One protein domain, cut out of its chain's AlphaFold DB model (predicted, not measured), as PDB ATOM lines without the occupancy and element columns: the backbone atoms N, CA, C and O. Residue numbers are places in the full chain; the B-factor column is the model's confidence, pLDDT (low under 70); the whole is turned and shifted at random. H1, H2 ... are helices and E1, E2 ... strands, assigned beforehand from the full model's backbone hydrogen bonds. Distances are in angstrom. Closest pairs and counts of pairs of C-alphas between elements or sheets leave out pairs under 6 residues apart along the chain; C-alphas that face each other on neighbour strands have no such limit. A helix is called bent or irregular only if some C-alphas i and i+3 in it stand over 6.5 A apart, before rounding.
ATOM      1  N   GLY A 115     202.308 178.162 118.798       91.62
ATOM      2  CA  GLY A 115     201.137 178.962 118.448       91.62
ATOM      3  C   GLY A 115     200.146 178.126 117.658       91.62
ATOM      4  O   GLY A 115     200.537 177.502 116.679       91.62
ATOM      5  N   TYR A 116     198.876 178.114 118.048       91.75
ATOM      6  CA  TYR A 116     197.811 177.443 117.306       91.75
ATOM      7  C   TYR A 116     196.788 178.452 116.781       91.75
ATOM      8  O   TYR A 116     195.956 178.952 117.543       91.75
ATOM      9  N   GLY A 117     196.896 178.787 115.492       91.12
ATOM     10  CA  GLY A 117     195.938 179.621 114.768       91.12
ATOM     11  C   GLY A 117     194.735 178.768 114.395       91.12
ATOM     12  O   GLY A 117     194.821 177.940 113.490       91.12
ATOM     13  N   ALA A 118     193.652 178.920 115.144       88.88
ATOM     14  CA  ALA A 118     192.576 177.947 115.208       88.88
ATOM     15  C   ALA A 118     191.257 178.490 114.635       88.88
ATOM     16  O   ALA A 118     191.016 179.698 114.692       88.88
ATOM     17  N   PRO A 119     190.370 177.621 114.123       88.00
ATOM     18  CA  PRO A 119     189.044 178.028 113.672       88.00
ATOM     19  C   PRO A 119     188.121 178.343 114.864       88.00
ATOM     20  O   PRO A 119     188.471 178.118 116.025       88.00
ATOM     21  N   GLU A 120     186.906 178.820 114.582       86.19
ATOM     22  CA  GLU A 120     185.916 179.227 115.596       86.19
ATOM     23  C   GLU A 120     185.648 178.157 116.668       86.19
ATOM     24  O   GLU A 120     185.436 178.477 117.839       86.19
ATOM     25  N   SER A 121     185.723 176.876 116.299       82.56
ATOM     26  CA  SER A 121     185.506 175.756 117.220       82.56
ATOM     27  C   SER A 121     186.482 175.726 118.404       82.56
ATOM     28  O   SER A 121     186.165 175.138 119.437       82.56
ATOM     29  N   ALA A 122     187.632 176.401 118.306       85.06
ATOM     30  CA  ALA A 122     188.617 176.512 119.377       85.06
ATOM     31  C   ALA A 122     188.413 177.738 120.293       85.06
ATOM     32  O   ALA A 122     189.286 178.039 121.108       85.06
ATOM     33  N   LEU A 123     187.266 178.434 120.219       85.06
ATOM     34  CA  LEU A 123     186.961 179.605 121.063       85.06
ATOM     35  C   LEU A 123     187.199 179.350 122.553       85.06
ATOM     36  O   LEU A 123     187.712 180.207 123.272       85.06
ATOM     37  N   LEU A 124     186.781 178.176 123.028       86.19
ATOM     38  CA  LEU A 124     186.927 177.802 124.432       86.19
ATOM     39  C   LEU A 124     188.403 177.627 124.810       86.19
ATOM     40  O   LEU A 124     188.800 178.034 125.894       86.19
ATOM     41  N   MET A 125     189.228 177.114 123.894       85.62
ATOM     42  CA  MET A 125     190.663 176.939 124.120       85.62
ATOM     43  C   MET A 125     191.395 178.280 124.217       85.62
ATOM     44  O   MET A 125     192.282 178.425 125.049       85.62
ATOM     45  N   GLU A 126     191.015 179.279 123.413       88.56
ATOM     46  CA  GLU A 126     191.583 180.628 123.544       88.56
ATOM     47  C   GLU A 126     191.211 181.275 124.889       88.56
ATOM     48  O   GLU A 126     192.062 181.884 125.537       88.56
ATOM     49  N   LYS A 127     189.956 181.121 125.336       88.56
ATOM     50  CA  LYS A 127     189.484 181.661 126.626       88.56
ATOM     51  C   LYS A 127     190.187 181.033 127.825       88.56
ATOM     52  O   LYS A 127     190.440 181.727 128.806       88.56
ATOM     53  N   ASP A 128     190.502 179.748 127.728       87.75
ATOM     54  CA  ASP A 128     191.237 179.010 128.754       87.75
ATOM     55  C   ASP A 128     192.701 179.464 128.887       87.75
ATOM     56  O   ASP A 128     193.357 179.144 129.880       87.75
ATOM     57  N   GLY A 129     193.211 180.224 127.915       85.25
ATOM     58  CA  GLY A 129     194.588 180.692 127.890       85.25
ATOM     59  C   GLY A 129     195.600 179.579 127.584       85.25
ATOM     60  O   GLY A 129     195.232 178.475 127.175       85.25
ATOM     61  N   PRO A 130     196.906 179.861 127.734       85.94
ATOM     62  CA  PRO A 130     197.949 178.910 127.366       85.94
ATOM     63  C   PRO A 130     197.904 177.623 128.204       85.94
ATOM     64  O   PRO A 130     197.874 177.676 129.434       85.94
ATOM     65  N   ARG A 131     197.976 176.458 127.548       81.25
ATOM     66  CA  ARG A 131     198.067 175.139 128.203       81.25
ATOM     67  C   ARG A 131     199.257 174.364 127.652       81.25
ATOM     68  O   ARG A 131     199.340 174.170 126.449       81.25
ATOM     69  N   ASN A 132     200.141 173.875 128.526       76.19
ATOM     70  CA  ASN A 132     201.307 173.060 128.146       76.19
ATOM     71  C   ASN A 132     202.107 173.669 126.975       76.19
ATOM     72  O   ASN A 132     202.305 173.014 125.959       76.19
ATOM     73  N   GLU A 133     202.501 174.943 127.103       84.81
ATOM     74  CA  GLU A 133     203.266 175.708 126.093       84.81
ATOM     75  C   GLU A 133     202.515 176.013 124.781       84.81
ATOM     76  O   GLU A 133     203.019 176.767 123.948       84.81
ATOM     77  N   LEU A 134     201.282 175.521 124.618       87.81
ATOM     78  CA  LEU A 134     200.402 175.848 123.502       87.81
ATOM     79  C   LEU A 134     199.614 177.127 123.795       87.81
ATOM     80  O   LEU A 134     198.872 177.202 124.775       87.81
ATOM     81  N   THR A 135     199.727 178.118 122.916       92.75
ATOM     82  CA  THR A 135     198.886 179.320 122.914       92.75
ATOM     83  C   THR A 135     197.933 179.262 121.732       92.75
ATOM     84  O   THR A 135     198.362 179.284 120.580       92.75
ATOM     85  N   THR A 136     196.632 179.212 122.003       92.31
ATOM     86  CA  THR A 136     195.596 179.189 120.965       92.31
ATOM     87  C   THR A 136     195.059 180.590 120.701       92.31
ATOM     88  O   THR A 136     194.764 181.335 121.635       92.31
ATOM     89  N   ARG A 137     194.922 180.948 119.423       92.31
ATOM     90  CA  ARG A 137     194.246 182.165 118.967       92.31
ATOM     91  C   ARG A 137     193.240 181.794 117.902       92.31
ATOM     92  O   ARG A 137     193.595 181.106 116.948       92.31
ATOM     93  N   MET A 138     192.008 182.258 118.046       90.75
ATOM     94  CA  MET A 138     191.017 182.122 116.999       90.75
ATOM     95  C   MET A 138     191.367 183.040 115.829       90.75
ATOM     96  O   MET A 138     191.604 184.241 115.992       90.75
ATOM     97  N   VAL A 139     191.363 182.470 114.631       91.62
ATOM     98  CA  VAL A 139     191.709 183.148 113.393       91.62
ATOM     99  C   VAL A 139     190.638 182.852 112.347       91.62
ATOM    100  O   VAL A 139     190.626 181.796 111.724       91.62
ATOM    101  N   MET A 140     189.734 183.814 112.149       88.19
ATOM    102  CA  MET A 140     188.623 183.710 111.187       88.19
ATOM    103  C   MET A 140     188.842 184.509 109.896       88.19
ATOM    104  O   MET A 140     188.024 184.417 108.987       88.19
ATOM    105  N   SER A 141     189.935 185.273 109.799       90.44
ATOM    106  CA  SER A 141     190.296 186.059 108.612       90.44
ATOM    107  C   SER A 141     191.804 186.090 108.390       90.44
ATOM    108  O   SER A 141     192.588 185.914 109.332       90.44
ATOM    109  N   TYR A 142     192.224 186.366 107.155       90.19
ATOM    110  CA  TYR A 142     193.650 186.463 106.821       90.19
ATOM    111  C   TYR A 142     194.339 187.635 107.525       90.19
ATOM    112  O   TYR A 142     195.458 187.490 108.016       90.19
ATOM    113  N   SER A 143     193.654 188.767 107.687       91.62
ATOM    114  CA  SER A 143     194.171 189.901 108.464       91.62
ATOM    115  C   SER A 143     194.455 189.509 109.914       91.62
ATOM    116  O   SER A 143     195.493 189.869 110.471       91.62
ATOM    117  N   LYS A 144     193.555 188.723 110.528       92.06
ATOM    118  CA  LYS A 144     193.754 188.251 111.902       92.06
ATOM    119  C   LYS A 144     194.883 187.232 111.993       92.06
ATOM    120  O   LYS A 144     195.608 187.215 112.990       92.06
ATOM    121  N   LEU A 145     195.056 186.410 110.955       92.62
ATOM    122  CA  LEU A 145     196.170 185.472 110.860       92.62
ATOM    123  C   LEU A 145     197.494 186.233 110.858       92.62
ATOM    124  O   LEU A 145     198.355 185.959 111.687       92.62
ATOM    125  N   LEU A 146     197.622 187.238 109.991       93.81
ATOM    126  CA  LEU A 146     198.811 188.080 109.885       93.81
ATOM    127  C   LEU A 146     199.164 188.765 111.217       93.81
ATOM    128  O   LEU A 146     200.316 188.713 111.655       93.81
ATOM    129  N   GLU A 147     198.175 189.358 111.891       94.81
ATOM    130  CA  GLU A 147     198.350 189.966 113.220       94.81
ATOM    131  C   GLU A 147     198.867 188.935 114.237       94.81
ATOM    132  O   GLU A 147     199.836 189.179 114.963       94.81
ATOM    133  N   THR A 148     198.251 187.752 114.248       94.44
ATOM    134  CA  THR A 148     198.591 186.659 115.163       94.44
ATOM    135  C   THR A 148     200.019 186.168 114.929       94.44
ATOM    136  O   THR A 148     200.813 186.137 115.871       94.44
ATOM    137  N   LEU A 149     200.385 185.876 113.679       94.00
ATOM    138  CA  LEU A 149     201.730 185.439 113.297       94.00
ATOM    139  C   LEU A 149     202.796 186.482 113.640       94.00
ATOM    140  O   LEU A 149     203.869 186.150 114.142       94.00
ATOM    141  N   THR A 150     202.479 187.761 113.445       94.69
ATOM    142  CA  THR A 150     203.378 188.859 113.813       94.69
ATOM    143  C   THR A 150     203.647 188.882 115.319       94.69
ATOM    144  O   THR A 150     204.784 189.111 115.734       94.69
ATOM    145  N   SER A 151     202.637 188.584 116.144       94.06
ATOM    146  CA  SER A 151     202.803 188.462 117.598       94.06
ATOM    147  C   SER A 151     203.590 187.211 118.020       94.06
ATOM    148  O   SER A 151     204.210 187.195 119.084       94.06
ATOM    149  N   TRP A 152     203.615 186.179 117.171       93.56
ATOM    150  CA  TRP A 152     204.234 184.877 117.429       93.56
ATOM    151  C   TRP A 152     205.624 184.703 116.819       93.56
ATOM    152  O   TRP A 152     206.153 183.599 116.824       93.56
ATOM    153  N   ARG A 153     206.280 185.773 116.361       88.19
ATOM    154  CA  ARG A 153     207.643 185.706 115.787       88.19
ATOM    155  C   ARG A 153     208.683 184.994 116.658       88.19
ATOM    156  O   ARG A 153     209.672 184.507 116.139       88.19
ATOM    157  N   LYS A 154     208.491 184.978 117.980       87.44
ATOM    158  CA  LYS A 154     209.397 184.321 118.941       87.44
ATOM    159  C   LYS A 154     208.956 182.912 119.338       87.44
ATOM    160  O   LYS A 154     209.597 182.298 120.187       87.44
ATOM    161  N   PHE A 155     207.820 182.452 118.828       90.81
ATOM    162  CA  PHE A 155     207.336 181.104 119.093       90.81
ATOM    163  C   PHE A 155     208.208 180.123 118.327       90.81
ATOM    164  O   PHE A 155     208.813 180.484 117.324       90.81
ATOM    165  N   SER A 156     208.318 178.902 118.829       86.50
ATOM    166  CA  SER A 156     209.179 177.896 118.214       86.50
ATOM    167  C   SER A 156     208.523 177.165 117.057       86.50
ATOM    168  O   SER A 156     209.236 176.612 116.232       86.50
ATOM    169  N   ALA A 157     207.192 177.111 117.033       89.38
ATOM    170  CA  ALA A 157     206.428 176.478 115.970       89.38
ATOM    171  C   ALA A 157     205.030 177.093 115.875       89.38
ATOM    172  O   ALA A 157     204.456 177.529 116.883       89.38
ATOM    173  N   TRP A 158     204.459 177.058 114.672       91.44
ATOM    174  CA  TRP A 158     203.089 177.481 114.404       91.44
ATOM    175  C   TRP A 158     202.272 176.339 113.797       91.44
ATOM    176  O   TRP A 158     202.667 175.725 112.810       91.44
ATOM    177  N   ILE A 159     201.093 176.089 114.356       89.50
ATOM    178  CA  ILE A 159     200.064 175.218 113.792       89.50
ATOM    179  C   ILE A 159     198.990 176.137 113.222       89.50
ATOM    180  O   ILE A 159     198.322 176.849 113.975       89.50
ATOM    181  N   LEU A 160     198.836 176.148 111.901       89.25
ATOM    182  CA  LEU A 160     197.934 177.068 111.210       89.25
ATOM    183  C   LEU A 160     196.777 176.304 110.580       89.25
ATOM    184  O   LEU A 160     196.984 175.448 109.724       89.25
ATOM    185  N   VAL A 161     195.556 176.645 110.980       84.38
ATOM    186  CA  VAL A 161     194.343 176.283 110.247       84.38
ATOM    187  C   VAL A 161     193.962 177.480 109.391       84.38
ATOM    188  O   VAL A 161     193.834 178.595 109.901       84.38
ATOM    189  N   PHE A 162     193.824 177.265 108.083       77.00
ATOM    190  CA  PHE A 162     193.482 178.340 107.159       77.00
ATOM    191  C   PHE A 162     192.115 178.951 107.515       77.00
ATOM    192  O   PHE A 162     191.170 178.200 107.783       77.00
ATOM    193  N   PRO A 163     191.993 180.293 107.512       79.94
ATOM    194  CA  PRO A 163     190.712 180.961 107.695       79.94
ATOM    195  C   PRO A 163     189.681 180.478 106.671       79.94
ATOM    196  O   PRO A 163     190.019 180.248 105.515       79.94
ATOM    197  N   ILE A 164     188.414 180.384 107.083       74.88
ATOM    198  CA  ILE A 164     187.285 179.993 106.209       74.88
ATOM    199  C   ILE A 164     186.940 181.095 105.183       74.88
ATOM    200  O   ILE A 164     186.133 180.891 104.281       74.88
ATOM    201  N   GLU A 165     187.541 182.276 105.311       79.88
ATOM    202  CA  GLU A 165     187.284 183.429 104.455       79.88
ATOM    203  C   GLU A 165     187.542 183.123 102.963       79.88
ATOM    204  O   GLU A 165     188.653 182.790 102.563       79.88
ATOM    205  N   GLU A 166     186.511 183.275 102.121       68.56
ATOM    206  CA  GLU A 166     186.571 182.937 100.684       68.56
ATOM    207  C   GLU A 166     187.419 183.911  99.846       68.56
ATOM    208  O   GLU A 166     187.807 183.594  98.720       68.56
ATOM    209  N   LYS A 167     187.663 185.128 100.349       75.88
ATOM    210  CA  LYS A 167     188.379 186.196  99.638       75.88
ATOM    211  C   LYS A 167     189.329 186.900 100.593       75.88
ATOM    212  O   LYS A 167     188.899 187.369 101.635       75.88
ATOM    213  N   GLY A 168     190.589 187.045 100.202       72.62
ATOM    214  CA  GLY A 168     191.564 187.841 100.943       72.62
ATOM    215  C   GLY A 168     192.272 188.845 100.042       72.62
ATOM    216  O   GLY A 168     192.203 188.763  98.815       72.62
ATOM    217  N   ASP A 169     192.947 189.804 100.665       84.12
ATOM    218  CA  ASP A 169     193.811 190.758  99.978       84.12
ATOM    219  C   ASP A 169     195.147 190.085  99.626       84.12
ATOM    220  O   ASP A 169     195.813 189.522 100.498       84.12
ATOM    221  N   CYS A 170     195.553 190.156  98.353       84.25
ATOM    222  CA  CYS A 170     196.827 189.610  97.883       84.25
ATOM    223  C   CYS A 170     198.023 190.140  98.687       84.25
ATOM    224  O   CYS A 170     198.944 189.376  98.967       84.25
ATOM    225  N   SER A 171     197.992 191.407  99.109       89.00
ATOM    226  CA  SER A 171     199.071 192.008  99.903       89.00
ATOM    227  C   SER A 171     199.234 191.325 101.268       89.00
ATOM    228  O   SER A 171     200.348 191.028 101.694       89.00
ATOM    229  N   ILE A 172     198.120 190.971 101.916       89.19
ATOM    230  CA  ILE A 172     198.107 190.252 103.196       89.19
ATOM    231  C   ILE A 172     198.660 188.836 103.019       89.19
ATOM    232  O   ILE A 172     199.457 188.374 103.837       89.19
ATOM    233  N   PHE A 173     198.278 188.145 101.943       86.06
ATOM    234  CA  PHE A 173     198.814 186.816 101.644       86.06
ATOM    235  C   PHE A 173     200.323 186.835 101.418       86.06
ATOM    236  O   PHE A 173     201.027 185.979 101.956       86.06
ATOM    237  N   GLU A 174     200.829 187.802 100.653       88.12
ATOM    238  CA  GLU A 174     202.265 187.958 100.417       88.12
ATOM    239  C   GLU A 174     203.032 188.150 101.733       88.12
ATOM    240  O   GLU A 174     204.067 187.511 101.945       88.12
ATOM    241  N   GLU A 175     202.502 188.961 102.652       93.38
ATOM    242  CA  GLU A 175     203.099 189.167 103.972       93.38
ATOM    243  C   GLU A 175     203.065 187.909 104.848       93.38
ATOM    244  O   GLU A 175     204.078 187.572 105.468       93.38
ATOM    245  N   ILE A 176     201.947 187.176 104.867       92.12
ATOM    246  CA  ILE A 176     201.832 185.900 105.589       92.12
ATOM    247  C   ILE A 176     202.847 184.892 105.047       92.12
ATOM    248  O   ILE A 176     203.588 184.285 105.820       92.12
ATOM    249  N   VAL A 177     202.934 184.735 103.724       89.88
ATOM    250  CA  VAL A 177     203.889 183.817 103.087       89.88
ATOM    251  C   VAL A 177     205.324 184.218 103.419       89.88
ATOM    252  O   VAL A 177     206.151 183.352 103.705       89.88
ATOM    253  N   LYS A 178     205.631 185.517 103.420       92.81
ATOM    254  CA  LYS A 178     206.950 186.020 103.809       92.81
ATOM    255  C   LYS A 178     207.269 185.697 105.269       92.81
ATOM    256  O   LYS A 178     208.362 185.211 105.539       92.81
ATOM    257  N   LEU A 179     206.324 185.914 106.188       93.62
ATOM    258  CA  LEU A 179     206.476 185.569 107.604       93.62
ATOM    259  C   LEU A 179     206.750 184.081 107.807       93.62
ATOM    260  O   LEU A 179     207.686 183.734 108.520       93.62
ATOM    261  N   VAL A 180     205.960 183.218 107.166       90.00
ATOM    262  CA  VAL A 180     206.110 181.762 107.265       90.00
ATOM    263  C   VAL A 180     207.461 181.316 106.709       90.00
ATOM    264  O   VAL A 180     208.143 180.525 107.348       90.00
ATOM    265  N   LYS A 181     207.898 181.859 105.565       88.00
ATOM    266  CA  LYS A 181     209.225 181.557 105.005       88.00
ATOM    267  C   LYS A 181     210.353 181.946 105.958       88.00
ATOM    268  O   LYS A 181     211.221 181.124 106.218       88.00
ATOM    269  N   THR A 182     210.315 183.163 106.503       90.31
ATOM    270  CA  THR A 182     211.326 183.620 107.468       90.31
ATOM    271  C   THR A 182     211.338 182.751 108.725       90.31
ATOM    272  O   THR A 182     212.413 182.385 109.184       90.31
ATOM    273  N   HIS A 183     210.170 182.376 109.252       87.44
ATOM    274  CA  HIS A 183     210.079 181.493 110.418       87.44
ATOM    275  C   HIS A 183     210.777 180.147 110.144       87.44
ATOM    276  O   HIS A 183     211.690 179.761 110.880       87.44
ATOM    277  N   LEU A 184     210.460 179.523 108.999       83.94
ATOM    278  CA  LEU A 184     211.036 178.238 108.591       83.94
ATOM    279  C   LEU A 184     212.564 178.300 108.437       83.94
ATOM    280  O   LEU A 184     213.257 177.348 108.807       83.94
ATOM    281  N   GLU A 185     213.092 179.406 107.907       81.75
ATOM    282  CA  GLU A 185     214.535 179.667 107.779       81.75
ATOM    283  C   GLU A 185     215.228 179.831 109.147       81.75
ATOM    284  O   GLU A 185     216.392 179.458 109.303       81.75
ATOM    285  N   GLU A 186     214.515 180.338 110.155       83.44
ATOM    286  CA  GLU A 186     215.002 180.533 111.528       83.44
ATOM    287  C   GLU A 186     214.922 179.263 112.405       83.44
ATOM    288  O   GLU A 186     215.393 179.266 113.549       83.44
ATOM    289  N   GLY A 187     214.385 178.155 111.880       72.62
ATOM    290  CA  GLY A 187     214.298 176.868 112.587       72.62
ATOM    291  C   GLY A 187     212.985 176.635 113.345       72.62
ATOM    292  O   GLY A 187     212.951 175.837 114.285       72.62
TER     293      GLY A 187
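AT A GLANCE: This is residues 115 to 187 of the 188 residues of an uncharacterized protein of Heligmosomoides polygyrus (UniProt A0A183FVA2). A small parallel sheet, ordered E2, E1, E3, has H1 over one face and H2 over the other; the longest helix, H3, packs on H2. The 73 printed residues run E1, H1, E2, H2, E3, H3, class mixed. The whole is compact, radius of gyration of the C-alphas 12.1 A, and flat, 33 by 30 by 14 A.

IN THESE COORDINATES: Find C-alpha 115 at (201.137, 178.962, 118.448), where E1, residues 115 to 118, begins. Next come H1, 120 to 127, irregular with C-alphas 121 and 124 7.6 A apart, E2, 134 to 138, H2, 142 to 151, and E3, 157 to 160. H3, 170 to 185, 22.6 A long, ends at (214.535, 179.667, 107.779).

HOW THE PARTS SIT: Start at E1: N 116 and O 135 of E2, and N 117 and O 159 of E3, are each 2.8 A apart. E1, H1, E2 form a strand-helix-strand unit, parallel neighbours with a helix between, and its crossover is right-handed; E2, H2, E3 form a split one, E1 between its strands in the sheet, and its crossover is right-handed too. H3 touches H2 with residues 172 to 179 alone, closest C-alphas Leu 146 and Ile 176, 5.7 A. Every O i to N i+4 pair is within hydrogen-bond range in H2 and H3, 2 of 4 in H1.

THE WHOLE: The printed part has no cut and no long link; look for low confidence at residue 166.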